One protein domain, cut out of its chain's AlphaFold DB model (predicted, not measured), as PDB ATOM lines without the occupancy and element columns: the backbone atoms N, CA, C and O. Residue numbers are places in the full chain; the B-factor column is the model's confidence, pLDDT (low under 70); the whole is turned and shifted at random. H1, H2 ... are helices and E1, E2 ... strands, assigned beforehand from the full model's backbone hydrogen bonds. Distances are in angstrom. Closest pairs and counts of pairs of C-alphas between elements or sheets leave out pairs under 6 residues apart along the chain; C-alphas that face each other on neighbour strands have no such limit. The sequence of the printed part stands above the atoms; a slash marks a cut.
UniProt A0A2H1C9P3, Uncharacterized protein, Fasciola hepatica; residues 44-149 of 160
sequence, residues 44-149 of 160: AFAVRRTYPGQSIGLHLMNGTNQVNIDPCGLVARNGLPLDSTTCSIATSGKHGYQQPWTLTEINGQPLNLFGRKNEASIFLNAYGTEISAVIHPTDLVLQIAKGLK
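What this domain is: This is residues 44 to 149 of the 160 residues of an uncharacterized protein of Fasciola hepatica (UniProt A0A2H1C9P3). A five-strand antiparallel sheet, strongly twisted and curled like part of a barrel, makes the body; the short H1 sits by its open side between the edge strands E1 and E2, and the short H2 packs on the opposite face by E4. H3, the longest helix, continues directly from E5 at one end of the sheet, and at that same end a long loop, residues 78 to 100, reaches out and makes much of the length. The printed part has 106 residues, with three named helices and five named strands in the order E1 E2 E3 H1 E4 H2 E5 H3; the sheet order is E1 E5 E4 E3 E2. The class is mixed, helices and strands, though under half of the residues are in named elements. The whole is compact by its radius of gyration of the C-alphas, 13.9 A, yet elongated, spanning 45 by 29 by 22 A.

Where its parts are: E1, residues 44 to 48, begins at C-alpha 44 (203.795, 225.427, 196.977) and is 13.9 A long. E2 is residues 58 to 60, 6.4 A, and E3 residues 66 to 69, 10.1 A. H1 is residues 74 to 77, 5.3 A. E4, residues 101 to 106, 13.6 A, begins at C-alpha 101 (209.669, 223.751, 206.766). H2 is residues 119 to 124, 8.8 A; E5 is residues 130 to 137, 23.2 A. H3, residues 138 to 148, 15.2 A, ends at C-alpha 148 (215.522, 242.302, 207.360).

How they stand to each other: E1 is antiparallel to E5 at 151 degrees, with N 47 and O 131 at 2.9 A. E5 is antiparallel to E4 at 140 degrees, with N 104 and O 134 at 2.9 A. E4 is antiparallel to E3, with N 67 and O 101 at 2.8 A. The hairpin E2 and E3 has N 59 and O 68 at 2.9 A. E3 is staggered, pairing with E4 over residues 66 to 67 and with E2 over 67 to 69. H1 and H2 are on opposite faces of the sheet. The closest C-alphas of H1 and E1 are those of Val 75 and Val 47, 6.6 A; those of H2 and E4 are Phe 123 and Ile 106, 6.6 A. H3 is over E4, along the strands at 18 degrees on the local plane; C-alphas Thr 138 and Thr 102, their closest, are 5.1 A apart. Every O i to N i+4 pair is within hydrogen-bond range in H2 and H3; H1 is too short for such a pair.

The domain as a whole: The two C-alphas farthest apart, of Tyr 51 and Ser 92, are 45.2 A apart. The printed part has no cut. The links H1 to E4 and E4 to H2 are long, with 23 and 12 residues. Mean pLDDT of the printed part is 85.6; residues 85 to 97 are under 70.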
ATOM      1  N   ALA A  44     205.200 225.074 196.894       93.69
ATOM      2  CA  ALA A  44     203.795 225.427 196.977       93.69
ATOM      3  C   ALA A  44     202.973 224.148 196.844       93.69
ATOM      4  O   ALA A  44     203.350 223.251 196.088       93.69
ATOM      5  N   PHE A  45     201.871 224.071 197.573       93.81
ATOM      6  CA  PHE A  45     200.913 222.984 197.447       93.81
ATOM      7  C   PHE A  45     199.493 223.529 197.550       93.81
ATOM      8  O   PHE A  45     199.257 224.590 198.133       93.81
ATOM      9  N   ALA A  46     198.555 222.773 196.995       94.31
ATOM     10  CA  ALA A  46     197.134 222.963 197.208       94.31
ATOM     11  C   ALA A  46     196.526 221.608 197.567       94.31
ATOM     12  O   ALA A  46     196.792 220.610 196.900       94.31
ATOM     13  N   VAL A  47     195.751 221.567 198.642       94.38
ATOM     14  CA  VAL A  47     195.067 220.364 199.114       94.38
ATOM     15  C   VAL A  47     193.620 220.687 199.425       94.38
ATOM     16  O   VAL A  47     193.279 221.810 199.793       94.38
ATOM     17  N   ARG A  48     192.767 219.674 199.310       94.19
ATOM     18  CA  ARG A  48     191.358 219.771 199.660       94.19
ATOM     19  C   ARG A  48     191.034 218.790 200.776       94.19
ATOM     20  O   ARG A  48     191.307 217.598 200.665       94.19
ATOM     21  N   ARG A  49     190.434 219.304 201.842       92.69
ATOM     22  CA  ARG A  49     189.813 218.538 202.916       92.69
ATOM     23  C   ARG A  49     188.547 217.857 202.407       92.69
ATOM     24  O   ARG A  49     187.760 218.450 201.670       92.69
ATOM     25  N   THR A  50     188.309 216.651 202.891       92.75
ATOM     26  CA  THR A  50     187.055 215.919 202.735       92.75
ATOM     27  C   THR A  50     185.938 216.544 203.574       92.75
ATOM     28  O   THR A  50     184.798 216.592 203.127       92.75
ATOM     29  N   TYR A  51     186.257 217.061 204.765       90.00
ATOM     30  CA  TYR A  51     185.304 217.729 205.658       90.00
ATOM     31  C   TYR A  51     185.949 218.924 206.390       90.00
ATOM     32  O   TYR A  51     187.174 218.951 206.564       90.00
ATOM     33  N   PRO A  52     185.163 219.932 206.819       85.88
ATOM     34  CA  PRO A  52     185.685 221.075 207.568       85.88
ATOM     35  C   PRO A  52     186.461 220.641 208.816       85.88
ATOM     36  O   PRO A  52     186.020 219.769 209.558       85.88
ATOM     37  N   GLY A  53     187.631 221.240 209.045       84.00
ATOM     38  CA  GLY A  53     188.476 220.920 210.202       84.00
ATOM     39  C   GLY A  53     189.323 219.649 210.072       84.00
ATOM     40  O   GLY A  53     190.125 219.381 210.963       84.00
ATOM     41  N   GLN A  54     189.225 218.886 208.973       90.62
ATOM     42  CA  GLN A  54     190.157 217.782 208.724       90.62
ATOM     43  C   GLN A  54     191.607 218.293 208.745       90.62
ATOM     44  O   GLN A  54     191.947 219.285 208.086       90.62
ATOM     45  N   SER A  55     192.470 217.590 209.483       91.12
ATOM     46  CA  SER A  55     193.907 217.858 209.467       91.12
ATOM     47  C   SER A  55     194.469 217.644 208.064       91.12
ATOM     48  O   SER A  55     194.198 216.634 207.415       91.12
ATOM     49  N   ILE A  56     195.296 218.583 207.611       93.75
ATOM     50  CA  ILE A  56     196.025 218.449 206.347       93.75
ATOM     51  C   ILE A  56     197.374 217.735 206.516       93.75
ATOM     52  O   ILE A  56     198.065 217.508 205.528       93.75
ATOM     53  N   GLY A  57     197.742 217.357 207.746       93.81
ATOM     54  CA  GLY A  57     199.036 216.740 208.053       93.81
ATOM     55  C   GLY A  57     200.181 217.734 208.232       93.81
ATOM     56  O   GLY A  57     201.328 217.393 207.963       93.81
ATOM     57  N   LEU A  58     199.877 218.967 208.650       94.19
ATOM     58  CA  LEU A  58     200.875 219.937 209.102       94.19
ATOM     59  C   LEU A  58     200.777 220.118 210.615       94.19
ATOM     60  O   LEU A  58     199.722 220.486 211.131       94.19
ATOM     61  N   HIS A  59     201.895 219.919 211.308       92.94
ATOM     62  CA  HIS A  59     202.010 220.111 212.748       92.94
ATOM     63  C   HIS A  59     202.867 221.340 213.039       92.94
ATOM     64  O   HIS A  59     204.083 221.311 212.855       92.94
ATOM     65  N   LEU A  60     202.225 222.425 213.481       92.38
ATOM     66  CA  LEU A  60     202.905 223.667 213.853       92.38
ATOM     67  C   LEU A  60     203.753 223.471 215.113       92.38
ATOM     68  O   LEU A  60     203.292 222.907 216.106       92.38
ATOM     69  N   MET A  61     204.973 223.997 215.099       90.19
ATOM     70  CA  MET A  61     205.905 223.884 216.218       90.19
ATOM     71  C   MET A  61     205.755 225.085 217.155       90.19
ATOM     72  O   MET A  61     206.022 226.220 216.762       90.19
ATOM     73  N   ASN A  62     205.349 224.848 218.405       85.88
ATOM     74  CA  ASN A  62     205.314 225.845 219.488       85.88
ATOM     75  C   ASN A  62     204.574 227.159 219.144       85.88
ATOM     76  O   ASN A  62     204.966 228.238 219.590       85.88
ATOM     77  N   GLY A  63     203.517 227.087 218.328       80.38
ATOM     78  CA  GLY A  63     202.756 228.263 217.885       80.38
ATOM     79  C   GLY A  63     203.514 229.182 216.918       80.38
ATOM     80  O   GLY A  63     203.079 230.309 216.693       80.38
ATOM     81  N   THR A  64     204.641 228.726 216.367       89.50
ATOM     82  CA  THR A  64     205.374 229.396 215.285       89.50
ATOM     83  C   THR A  64     204.848 228.957 213.917       89.50
ATOM     84  O   THR A  64     204.013 228.060 213.823       89.50
ATOM     85  N   ASN A  65     205.373 229.556 212.846       93.56
ATOM     86  CA  ASN A  65     205.059 229.163 211.470       93.56
ATOM     87  C   ASN A  65     205.887 227.950 210.987       93.56
ATOM     88  O   ASN A  65     205.726 227.523 209.845       93.56
ATOM     89  N   GLN A  66     206.776 227.399 211.823       93.56
ATOM     90  CA  GLN A  66     207.517 226.174 211.510       93.56
ATOM     91  C   GLN A  66     206.593 224.961 211.591       93.56
ATOM     92  O   GLN A  66     205.745 224.886 212.483       93.56
ATOM     93  N   VAL A  67     206.762 224.017 210.670       93.50
ATOM     94  CA  VAL A  67     205.916 222.831 210.549       93.50
ATOM     95  C   VAL A  67     206.732 221.559 210.367       93.50
ATOM     96  O   VAL A  67     207.687 221.521 209.591       93.50
ATOM     97  N   ASN A  68     206.260 220.506 211.030       91.75
ATOM     98  CA  ASN A  68     206.578 219.123 210.698       91.75
ATOM     99  C   ASN A  68     205.444 218.547 209.846       91.75
ATOM    100  O   ASN A  68     204.268 218.858 210.069       91.75
ATOM    101  N   ILE A  69     205.796 217.705 208.880       93.38
ATOM    102  CA  ILE A  69     204.836 217.083 207.969       93.38
ATOM    103  C   ILE A  69     204.542 215.658 208.437       93.38
ATOM    104  O   ILE A  69     205.458 214.866 208.640       93.38
ATOM    105  N   ASP A  70     203.259 215.328 208.578       94.44
ATOM    106  CA  ASP A  70     202.797 213.955 208.795       94.44
ATOM    107  C   ASP A  70     202.967 213.144 207.495       94.44
ATOM    108  O   ASP A  70     202.341 213.500 206.488       94.44
ATOM    109  N   PRO A  71     203.748 212.043 207.487       93.12
ATOM    110  CA  PRO A  71     203.920 211.191 206.307       93.12
ATOM    111  C   PRO A  71     202.617 210.605 205.757       93.12
ATOM    112  O   PRO A  71     202.503 210.342 204.560       93.12
ATOM    113  N   CYS A  72     201.617 210.420 206.616       93.19
ATOM    114  CA  CYS A  72     200.297 209.925 206.244       93.19
ATOM    115  C   CYS A  72     199.311 211.053 205.903       93.19
ATOM    116  O   CYS A  72     198.195 210.767 205.461       93.19
ATOM    117  N   GLY A  73     199.717 212.309 206.085       92.81
ATOM    118  CA  GLY A  73     198.903 213.500 205.908       92.81
ATOM    119  C   GLY A  73     198.577 213.842 204.455       92.81
ATOM    120  O   GLY A  73     199.251 213.411 203.515       92.81
ATOM    121  N   LEU A  74     197.546 214.674 204.262       93.62
ATOM    122  CA  LEU A  74     197.108 215.119 202.933       93.62
ATOM    123  C   LEU A  74     198.240 215.792 202.152       93.62
ATOM    124  O   LEU A  74     198.410 215.513 200.968       93.62
ATOM    125  N   VAL A  75     199.029 216.651 202.797       94.25
ATOM    126  CA  VAL A  75     200.121 217.370 202.124       94.25
ATOM    127  C   VAL A  75     201.255 216.441 201.675       94.25
ATOM    128  O   VAL A  75     201.726 216.579 200.548       94.25
ATOM    129  N   ALA A  76     201.642 215.454 202.492       93.25
ATOM    130  CA  ALA A  76     202.679 214.481 202.135       93.25
ATOM    131  C   ALA A  76     202.240 213.608 200.953       93.25
ATOM    132  O   ALA A  76     202.980 213.437 199.986       93.25
ATOM    133  N   ARG A  77     200.985 213.139 200.973       91.94
ATOM    134  CA  ARG A  77     200.386 212.368 199.869       91.94
ATOM    135  C   ARG A  77     200.282 213.162 198.564       91.94
ATOM    136  O   ARG A  77     200.266 212.559 197.499       91.94
ATOM    137  N   ASN A  78     200.252 214.494 198.638       87.88
ATOM    138  CA  ASN A  78     200.300 215.391 197.478       87.88
ATOM    139  C   ASN A  78     201.736 215.746 197.036       87.88
ATOM    140  O   ASN A  78     201.934 216.673 196.252       87.88
ATOM    141  N   GLY A  79     202.748 215.011 197.508       85.88
ATOM    142  CA  GLY A  79     204.129 215.123 197.031       85.88
ATOM    143  C   GLY A  79     204.975 216.171 197.752       85.88
ATOM    144  O   GLY A  79     206.066 216.502 197.281       85.88
ATOM    145  N   LEU A  80     204.505 216.698 198.887       89.38
ATOM    146  CA  LEU A  80     205.319 217.563 199.732       89.38
ATOM    147  C   LEU A  80     206.383 216.724 200.466       89.38
ATOM    148  O   LEU A  80     206.018 215.810 201.206       89.38
ATOM    149  N   PRO A  81     207.688 217.010 200.299       87.88
ATOM    150  CA  PRO A  81     208.734 216.288 201.018       87.88
ATOM    151  C   PRO A  81     208.629 216.533 202.523       87.88
ATOM    152  O   PRO A  81     208.405 217.671 202.926       87.88
ATOM    153  N   LEU A  82     208.853 215.496 203.337       86.62
ATOM    154  CA  LEU A  82     208.742 215.580 204.802       86.62
ATOM    155  C   LEU A  82     209.659 216.651 205.396       86.62
ATOM    156  O   LEU A  82     209.236 217.441 206.234       86.62
ATOM    157  N   ASP A  83     210.875 216.725 204.860       80.94
ATOM    158  CA  ASP A  83     211.886 217.696 205.246       80.94
ATOM    159  C   ASP A  83     212.427 218.421 204.021       80.94
ATOM    160  O   ASP A  83     212.408 217.914 202.892       80.94
ATOM    161  N   SER A  84     212.966 219.611 204.258       77.19
ATOM    162  CA  SER A  84     213.760 220.298 203.256       77.19
ATOM    163  C   SER A  84     215.214 219.842 203.343       77.19
ATOM    164  O   SER A  84     215.840 219.880 204.402       77.19
ATOM    165  N   THR A  85     215.773 219.426 202.211       65.62
ATOM    166  CA  THR A  85     217.218 219.299 202.034       65.62
ATOM    167  C   THR A  85     217.737 220.604 201.454       65.62
ATOM    168  O   THR A  85     217.737 220.820 200.241       65.62
ATOM    169  N   THR A  86     218.168 221.517 202.320       58.81
ATOM    170  CA  THR A  86     218.975 222.655 201.880       58.81
ATOM    171  C   THR A  86     220.453 222.316 201.996       58.81
ATOM    172  O   THR A  86     220.911 221.695 202.953       58.81
ATOM    173  N   CYS A  87     221.240 222.742 201.004       50.16
ATOM    174  CA  CYS A  87     222.653 223.009 201.248       50.16
ATOM    175  C   CYS A  87     222.655 224.253 202.130       50.16
ATOM    176  O   CYS A  87     222.450 225.355 201.623       50.16
ATOM    177  N   SER A  88     222.713 224.059 203.440       50.34
ATOM    178  CA  SER A  88     222.555 225.109 204.435       50.34
ATOM    179  C   SER A  88     223.356 226.358 204.057       50.34
ATOM    180  O   SER A  88     224.586 226.380 204.065       50.34
ATOM    181  N   ILE A  89     222.653 227.452 203.758       54.22
ATOM    182  CA  ILE A  89     223.295 228.761 203.535       54.22
ATOM    183  C   ILE A  89     223.969 229.238 204.843       54.22
ATOM    184  O   ILE A  89     224.830 230.114 204.831       54.22
ATOM    185  N   ALA A  90     223.588 228.645 205.982       50.09
ATOM    186  CA  ALA A  90     223.970 229.060 207.325       50.09
ATOM    187  C   ALA A  90     225.022 228.182 208.034       50.09
ATOM    188  O   ALA A  90     225.579 228.642 209.029       50.09
ATOM    189  N   THR A  91     225.317 226.957 207.581       43.62
ATOM    190  CA  THR A  91     226.253 226.058 208.290       43.62
ATOM    191  C   THR A  91     227.282 225.458 207.341       43.62
ATOM    192  O   THR A  91     227.034 224.454 206.686       43.62
ATOM    193  N   SER A  92     228.451 226.097 207.292       43.59
ATOM    194  CA  SER A  92     229.770 225.488 207.043       43.59
ATOM    195  C   SER A  92     229.753 224.125 206.322       43.59
ATOM    196  O   SER A  92     230.014 223.091 206.928       43.59
ATOM    197  N   GLY A  93     229.432 224.115 205.024       46.25
ATOM    198  CA  GLY A  93     229.778 223.027 204.097       46.25
ATOM    199  C   GLY A  93     229.225 221.624 204.387       46.25
ATOM    200  O   GLY A  93     229.678 220.674 203.749       46.25
ATOM    201  N   LYS A  94     228.269 221.444 205.306       48.56
ATOM    202  CA  LYS A  94     227.668 220.125 205.558       48.56
ATOM    203  C   LYS A  94     226.500 219.896 204.604       48.56
ATOM    204  O   LYS A  94     225.377 220.325 204.857       48.56
ATOM    205  N   HIS A  95     226.774 219.210 203.497       51.84
ATOM    206  CA  HIS A  95     225.732 218.673 202.625       51.84
ATOM    207  C   HIS A  95     224.815 217.718 203.411       51.84
ATOM    208  O   HIS A  95     225.302 216.853 204.134       51.84
ATOM    209  N   GLY A  96     223.495 217.863 203.247       56.81
ATOM    210  CA  GLY A  96     222.518 216.860 203.691       56.81
ATOM    211  C   GLY A  96     221.858 217.079 205.055       56.81
ATOM    212  O   GLY A  96     221.236 216.150 205.558       56.81
ATOM    213  N   TYR A  97     221.947 218.266 205.665       66.31
ATOM    214  CA  TYR A  97     221.200 218.527 206.900       66.31
ATOM    215  C   TYR A  97     219.704 218.725 206.601       66.31
ATOM    216  O   TYR A  97     219.337 219.619 205.837       66.31
ATOM    217  N   GLN A  98     218.846 217.903 207.209       75.12
ATOM    218  CA  GLN A  98     217.391 218.039 207.118       75.12
ATOM    219  C   GLN A  98     216.932 219.245 207.939       75.12
ATOM    220  O   GLN A  98     217.247 219.366 209.122       75.12
ATOM    221  N   GLN A  99     216.213 220.161 207.298       79.75
ATOM    222  CA  GLN A  99     215.657 221.348 207.937       79.75
ATOM    223  C   GLN A  99     214.128 221.272 207.906       79.75
ATOM    224  O   GLN A  99     213.567 220.920 206.856       79.75
ATOM    225  N   PRO A 100     213.446 221.658 209.002       88.31
ATOM    226  CA  PRO A 100     211.998 221.747 208.998       88.31
ATOM    227  C   PRO A 100     211.547 222.817 208.004       88.31
ATOM    228  O   PRO A 100     212.300 223.727 207.625       88.31
ATOM    229  N   TRP A 101     210.284 222.746 207.617       92.88
ATOM    230  CA  TRP A 101     209.669 223.751 206.766       92.88
ATOM    231  C   TRP A 101     209.097 224.897 207.604       92.88
ATOM    232  O   TRP A 101     208.680 224.716 208.741       92.88
ATOM    233  N   THR A 102     209.044 226.092 207.028       94.19
ATOM    234  CA  THR A 102     208.339 227.251 207.576       94.19
ATOM    235  C   THR A 102     207.274 227.695 206.583       94.19
ATOM    236  O   THR A 102     207.582 227.936 205.415       94.19
ATOM    237  N   LEU A 103     206.029 227.827 207.040       95.12
ATOM    238  CA  LEU A 103     204.946 228.441 206.276       95.12
ATOM    239  C   LEU A 103     205.222 229.935 206.099       95.12
ATOM    240  O   LEU A 103     205.510 230.652 207.057       95.12
ATOM    241  N   THR A 104     205.108 230.404 204.861       94.69
ATOM    242  CA  THR A 104     205.299 231.815 204.497       94.69
ATOM    243  C   THR A 104     204.061 232.436 203.870       94.69
ATOM    244  O   THR A 104     203.954 233.656 203.841       94.69
ATOM    245  N   GLU A 105     203.130 231.623 203.374       94.94
ATOM    246  CA  GLU A 105     201.878 232.084 202.777       94.94
ATOM    247  C   GLU A 105     200.802 231.008 202.939       94.94
ATOM    248  O   GLU A 105     201.105 229.821 202.790       94.94
ATOM    249  N   ILE A 106     199.564 231.410 203.221       94.94
ATOM    250  CA  ILE A 106     198.383 230.537 203.229       94.94
ATOM    251  C   ILE A 106     197.260 231.261 202.483       94.94
ATOM    252  O   ILE A 106     196.938 232.397 202.813       94.94
ATOM    253  N   ASN A 107     196.648 230.617 201.490       93.94
ATOM    254  CA  ASN A 107     195.523 231.135 200.706       93.94
ATOM    255  C   ASN A 107     195.774 232.539 200.121       93.94
ATOM    256  O   ASN A 107     194.904 233.408 200.166       93.94
ATOM    257  N   GLY A 108     196.982 232.791 199.606       91.69
ATOM    258  CA  GLY A 108     197.367 234.103 199.075       91.69
ATOM    259  C   GLY A 108     197.735 235.142 200.139       91.69
ATOM    260  O   GLY A 108     198.136 236.250 199.784       91.69
ATOM    261  N   GLN A 109     197.598 234.822 201.431       92.56
ATOM    262  CA  GLN A 109     197.934 235.716 202.538       92.56
ATOM    263  C   GLN A 109     199.357 235.435 203.035       92.56
ATOM    264  O   GLN A 109     199.627 234.328 203.516       92.56
ATOM    265  N   PRO A 110     200.283 236.403 202.932       92.94
ATOM    266  CA  PRO A 110     201.639 236.233 203.431       92.94
ATOM    267  C   PRO A 110     201.654 236.251 204.964       92.94
ATOM    268  O   PRO A 110     201.031 237.101 205.596       92.94
ATOM    269  N   LEU A 111     202.406 235.327 205.557       93.12
ATOM    270  CA  LEU A 111     202.580 235.225 207.003       93.12
ATOM    271  C   LEU A 111     203.731 236.105 207.492       93.12
ATOM    272  O   LEU A 111     204.675 236.422 206.759       93.12
ATOM    273  N   ASN A 112     203.700 236.451 208.775       91.00
ATOM    274  CA  ASN A 112     204.769 237.207 209.395       91.00
ATOM    275  C   ASN A 112     206.052 236.364 209.503       91.00
ATOM    276  O   ASN A 112     206.104 235.351 210.206       91.00
ATOM    277  N   LEU A 113     207.129 236.826 208.863       87.12
ATOM    278  CA  LEU A 113     208.433 236.147 208.872       87.12
ATOM    279  C   LEU A 113     209.088 236.075 210.263       87.12
ATOM    280  O   LEU A 113     209.981 235.257 210.478       87.12
ATOM    281  N   PHE A 114     208.672 236.921 211.207       85.81
ATOM    282  CA  PHE A 114     209.171 236.918 212.584       85.81
ATOM    283  C   PHE A 114     208.379 236.003 213.517       85.81
ATOM    284  O   PHE A 114     208.764 235.864 214.675       85.81
ATOM    285  N   GLY A 115     207.321 235.363 213.009       75.75
ATOM    286  CA  GLY A 115     206.484 234.447 213.767       75.75
ATOM    287  C   GLY A 115     205.608 235.193 214.765       75.75
ATOM    288  O   GLY A 115     206.003 235.448 215.901       75.75
ATOM    289  N   ARG A 116     204.378 235.510 214.358       84.44
ATOM    290  CA  ARG A 116     203.335 235.873 215.317       84.44
ATOM    291  C   ARG A 116     202.735 234.598 215.883       84.44
ATOM    292  O   ARG A 116     202.410 233.674 215.138       84.44
ATOM    293  N   LYS A 117     202.596 234.549 217.206       85.88
ATOM    294  CA  LYS A 117     202.097 233.358 217.889       85.88
ATOM    295  C   LYS A 117     200.724 232.977 217.331       85.88
ATOM    296  O   LYS A 117     199.814 233.799 217.328       85.88
ATOM    297  N   ASN A 118     200.597 231.727 216.895       88.38
ATOM    298  CA  ASN A 118     199.374 231.106 216.383       88.38
ATOM    299  C   ASN A 118     198.822 231.686 215.065       88.38
ATOM    300  O   ASN A 118     197.761 231.243 214.628       88.38
ATOM    301  N   GLU A 119     199.526 232.595 214.390       91.81
ATOM    302  CA  GLU A 119     199.067 233.201 213.129       91.81
ATOM    303  C   GLU A 119     198.765 232.139 212.060       91.81
ATOM    304  O   GLU A 119     197.636 232.052 211.577       91.81
ATOM    305  N   ALA A 120     199.725 231.257 211.764       92.56
ATOM    306  CA  ALA A 120     199.513 230.167 210.813       92.56
ATOM    307  C   ALA A 120     198.354 229.242 211.217       92.56
ATOM    308  O   ALA A 120     197.607 228.789 210.354       92.56
ATOM    309  N   SER A 121     198.163 228.979 212.516       91.56
ATOM    310  CA  SER A 121     197.064 228.118 212.975       91.56
ATOM    311  C   SER A 121     195.695 228.728 212.685       91.56
ATOM    312  O   SER A 121     194.783 228.008 212.293       91.56
ATOM    313  N   ILE A 122     195.561 230.051 212.819       90.56
ATOM    314  CA  ILE A 122     194.317 230.768 212.528       90.56
ATOM    315  C   ILE A 122     193.986 230.637 211.040       90.56
ATOM    316  O   ILE A 122     192.866 230.269 210.697       90.56
ATOM    317  N   PHE A 123     194.965 230.854 210.159       91.00
ATOM    318  CA  PHE A 123     194.756 230.744 208.713       91.00
ATOM    319  C   PHE A 123     194.506 229.309 208.246       91.00
ATOM    320  O   PHE A 123     193.631 229.084 207.414       91.00
ATOM    321  N   LEU A 124     195.221 228.322 208.796       90.81
ATOM    322  CA  LEU A 124     194.967 226.913 208.486       90.81
ATOM    323  C   LEU A 124     193.563 226.486 208.929       90.81
ATOM    324  O   LEU A 124     192.926 225.694 208.238       90.81
ATOM    325  N   ASN A 125     193.070 227.006 210.051       87.62
ATOM    326  CA  ASN A 125     191.744 226.684 210.581       87.62
ATOM    327  C   ASN A 125     190.620 227.569 210.021       87.62
ATOM    328  O   ASN A 125     189.467 227.388 210.413       87.62
ATOM    329  N   ALA A 126     190.924 228.498 209.110       83.56
ATOM    330  CA  ALA A 126     189.909 229.314 208.460       83.56
ATOM    331  C   ALA A 126     188.893 228.440 207.700       83.56
ATOM    332  O   ALA A 126     189.213 227.345 207.221       83.56
ATOM    333  N   TYR A 127     187.653 228.930 207.601       74.56
ATOM    334  CA  TYR A 127     186.557 228.218 206.949       74.56
ATOM    335  C   TYR A 127     186.890 227.895 205.491       74.56
ATOM    336  O   TYR A 127     187.251 228.773 204.712       74.56
ATOM    337  N   GLY A 128     186.738 226.624 205.128       84.56
ATOM    338  CA  GLY A 128     187.009 226.139 203.783       84.56
ATOM    339  C   GLY A 128     187.558 224.719 203.782       84.56
ATOM    340  O   GLY A 128     188.163 224.241 204.750       84.56
ATOM    341  N   THR A 129     187.323 224.027 202.675       90.94
ATOM    342  CA  THR A 129     187.913 222.714 202.418       90.94
ATOM    343  C   THR A 129     189.210 222.832 201.634       90.94
ATOM    344  O   THR A 129     190.094 222.007 201.821       90.94
ATOM    345  N   GLU A 130     189.373 223.858 200.807       92.12
ATOM    346  CA  GLU A 130     190.572 224.061 200.000       92.12
ATOM    347  C   GLU A 130     191.591 224.931 200.734       92.12
ATOM    348  O   GLU A 130     191.256 225.967 201.309       92.12
ATOM    349  N   ILE A 131     192.845 224.486 200.723       94.00
ATOM    350  CA  ILE A 131     193.980 225.219 201.272       94.00
ATOM    351  C   ILE A 131     195.083 225.228 200.231       94.00
ATOM    352  O   ILE A 131     195.533 224.168 199.795       94.00
ATOM    353  N   SER A 132     195.563 226.417 199.892       94.69
ATOM    354  CA  SER A 132     196.843 226.606 199.224       94.69
ATOM    355  C   SER A 132     197.844 227.198 200.205       94.69
ATOM    356  O   SER A 132     197.497 228.014 201.057       94.69
ATOM    357  N   ALA A 133     199.097 226.772 200.128       95.44
ATOM    358  CA  ALA A 133     200.135 227.344 200.969       95.44
ATOM    359  C   ALA A 133     201.500 227.289 200.299       95.44
ATOM    360  O   ALA A 133     201.769 226.468 199.415       95.44
ATOM    361  N   VAL A 134     202.369 228.172 200.773       95.31
ATOM    362  CA  VAL A 134     203.772 228.244 200.392       95.31
ATOM    363  C   VAL A 134     204.623 228.006 201.627       95.31
ATOM    364  O   VAL A 134     204.448 228.665 202.656       95.31
ATOM    365  N   ILE A 135     205.578 227.091 201.499       94.31
ATOM    366  CA  ILE A 135     206.566 226.787 202.528       94.31
ATOM    367  C   ILE A 135     207.978 227.010 202.007       94.31
ATOM    368  O   ILE A 135     208.269 226.816 200.825       94.31
ATOM    369  N   HIS A 136     208.872 227.372 202.914       93.06
ATOM    370  CA  HIS A 136     210.293 227.539 202.652       93.06
ATOM    371  C   HIS A 136     211.122 226.795 203.698       93.06
ATOM    372  O   HIS A 136     210.642 226.574 204.810       93.06
ATOM    373  N   PRO A 137     212.368 226.424 203.375       91.62
ATOM    374  CA  PRO A 137     213.300 225.928 204.375       91.62
ATOM    375  C   PRO A 137     213.459 226.929 205.522       91.62
ATOM    376  O   PRO A 137     213.597 228.137 205.294       91.62
ATOM    377  N   THR A 138     213.421 226.438 206.758       90.25
ATOM    378  CA  THR A 138     213.427 227.307 207.945       90.25
ATOM    379  C   THR A 138     214.700 228.144 208.050       90.25
ATOM    380  O   THR A 138     214.635 229.331 208.372       90.25
ATOM    381  N   ASP A 139     215.860 227.578 207.721       88.12
ATOM    382  CA  ASP A 139     217.142 228.285 207.732       88.12
ATOM    383  C   ASP A 139     217.157 229.495 206.782       88.12
ATOM    384  O   ASP A 139     217.616 230.577 207.161       88.12
ATOM    385  N   LEU A 140     216.595 229.347 205.580       88.12
ATOM    386  CA  LEU A 140     216.435 230.430 204.615       88.12
ATOM    387  C   LEU A 140     215.565 231.551 205.194       88.12
ATOM    388  O   LEU A 140     215.964 232.717 205.153       88.12
ATOM    389  N   VAL A 141     214.404 231.206 205.759       90.50
ATOM    390  CA  VAL A 141     213.487 232.188 206.359       90.50
ATOM    391  C   VAL A 141     214.169 232.933 207.507       90.50
ATOM    392  O   VAL A 141     214.098 234.161 207.570       90.50
ATOM    393  N   LEU A 142     214.910 232.225 208.364       89.81
ATOM    394  CA  LEU A 142     215.661 232.829 209.467       89.81
ATOM    395  C   LEU A 142     216.761 233.783 208.979       89.81
ATOM    396  O   LEU A 142     216.938 234.856 209.563       89.81
ATOM    397  N   GLN A 143     217.486 233.447 207.908       88.50
ATOM    398  CA  GLN A 143     218.500 234.339 207.331       88.50
ATOM    399  C   GLN A 143     217.878 235.590 206.705       88.50
ATOM    400  O   GLN A 143     218.396 236.693 206.903       88.50
ATOM    401  N   ILE A 144     216.745 235.445 206.010       88.94
ATOM    402  CA  ILE A 144     215.991 236.580 205.464       88.94
ATOM    403  C   ILE A 144     215.508 237.478 206.605       88.94
ATOM    404  O   ILE A 144     215.771 238.680 206.582       88.94
ATOM    405  N   ALA A 145     214.889 236.908 207.642       90.06
ATOM    406  CA  ALA A 145     214.426 237.645 208.815       90.06
ATOM    407  C   ALA A 145     215.581 238.378 209.523       90.06
ATOM    408  O   ALA A 145     215.464 239.557 209.867       90.06
ATOM    409  N   LYS A 146     216.735 237.718 209.695       90.19
ATOM    410  CA  LYS A 146     217.947 238.325 210.269       90.19
ATOM    411  C   LYS A 146     218.482 239.466 209.407       90.19
ATOM    412  O   LYS A 146     218.912 240.480 209.950       90.19
ATOM    413  N   GLY A 147     218.471 239.313 208.083       89.19
ATOM    414  CA  GLY A 147     218.832 240.372 207.142       89.19
ATOM    415  C   GLY A 147     217.879 241.560 207.232       89.19
ATOM    416  O   GLY A 147     218.333 242.698 207.323       89.19
ATOM    417  N   LEU A 148     216.573 241.292 207.294       90.44
ATOM    418  CA  LEU A 148     215.522 242.302 207.360       90.44
ATOM    419  C   LEU A 148     215.624 243.151 208.638       90.44
ATOM    420  O   LEU A 148     215.553 244.373 208.563       90.44
ATOM    421  N   LYS A 149     215.917 242.534 209.791       90.44
ATOM    422  CA  LYS A 149     216.138 243.243 211.070       90.44
ATOM    423  C   LYS A 149     217.275 244.270 211.038       90.44
ATOM    424  O   LYS A 149     217.296 245.162 211.879       90.44
TER     425      LYS A 149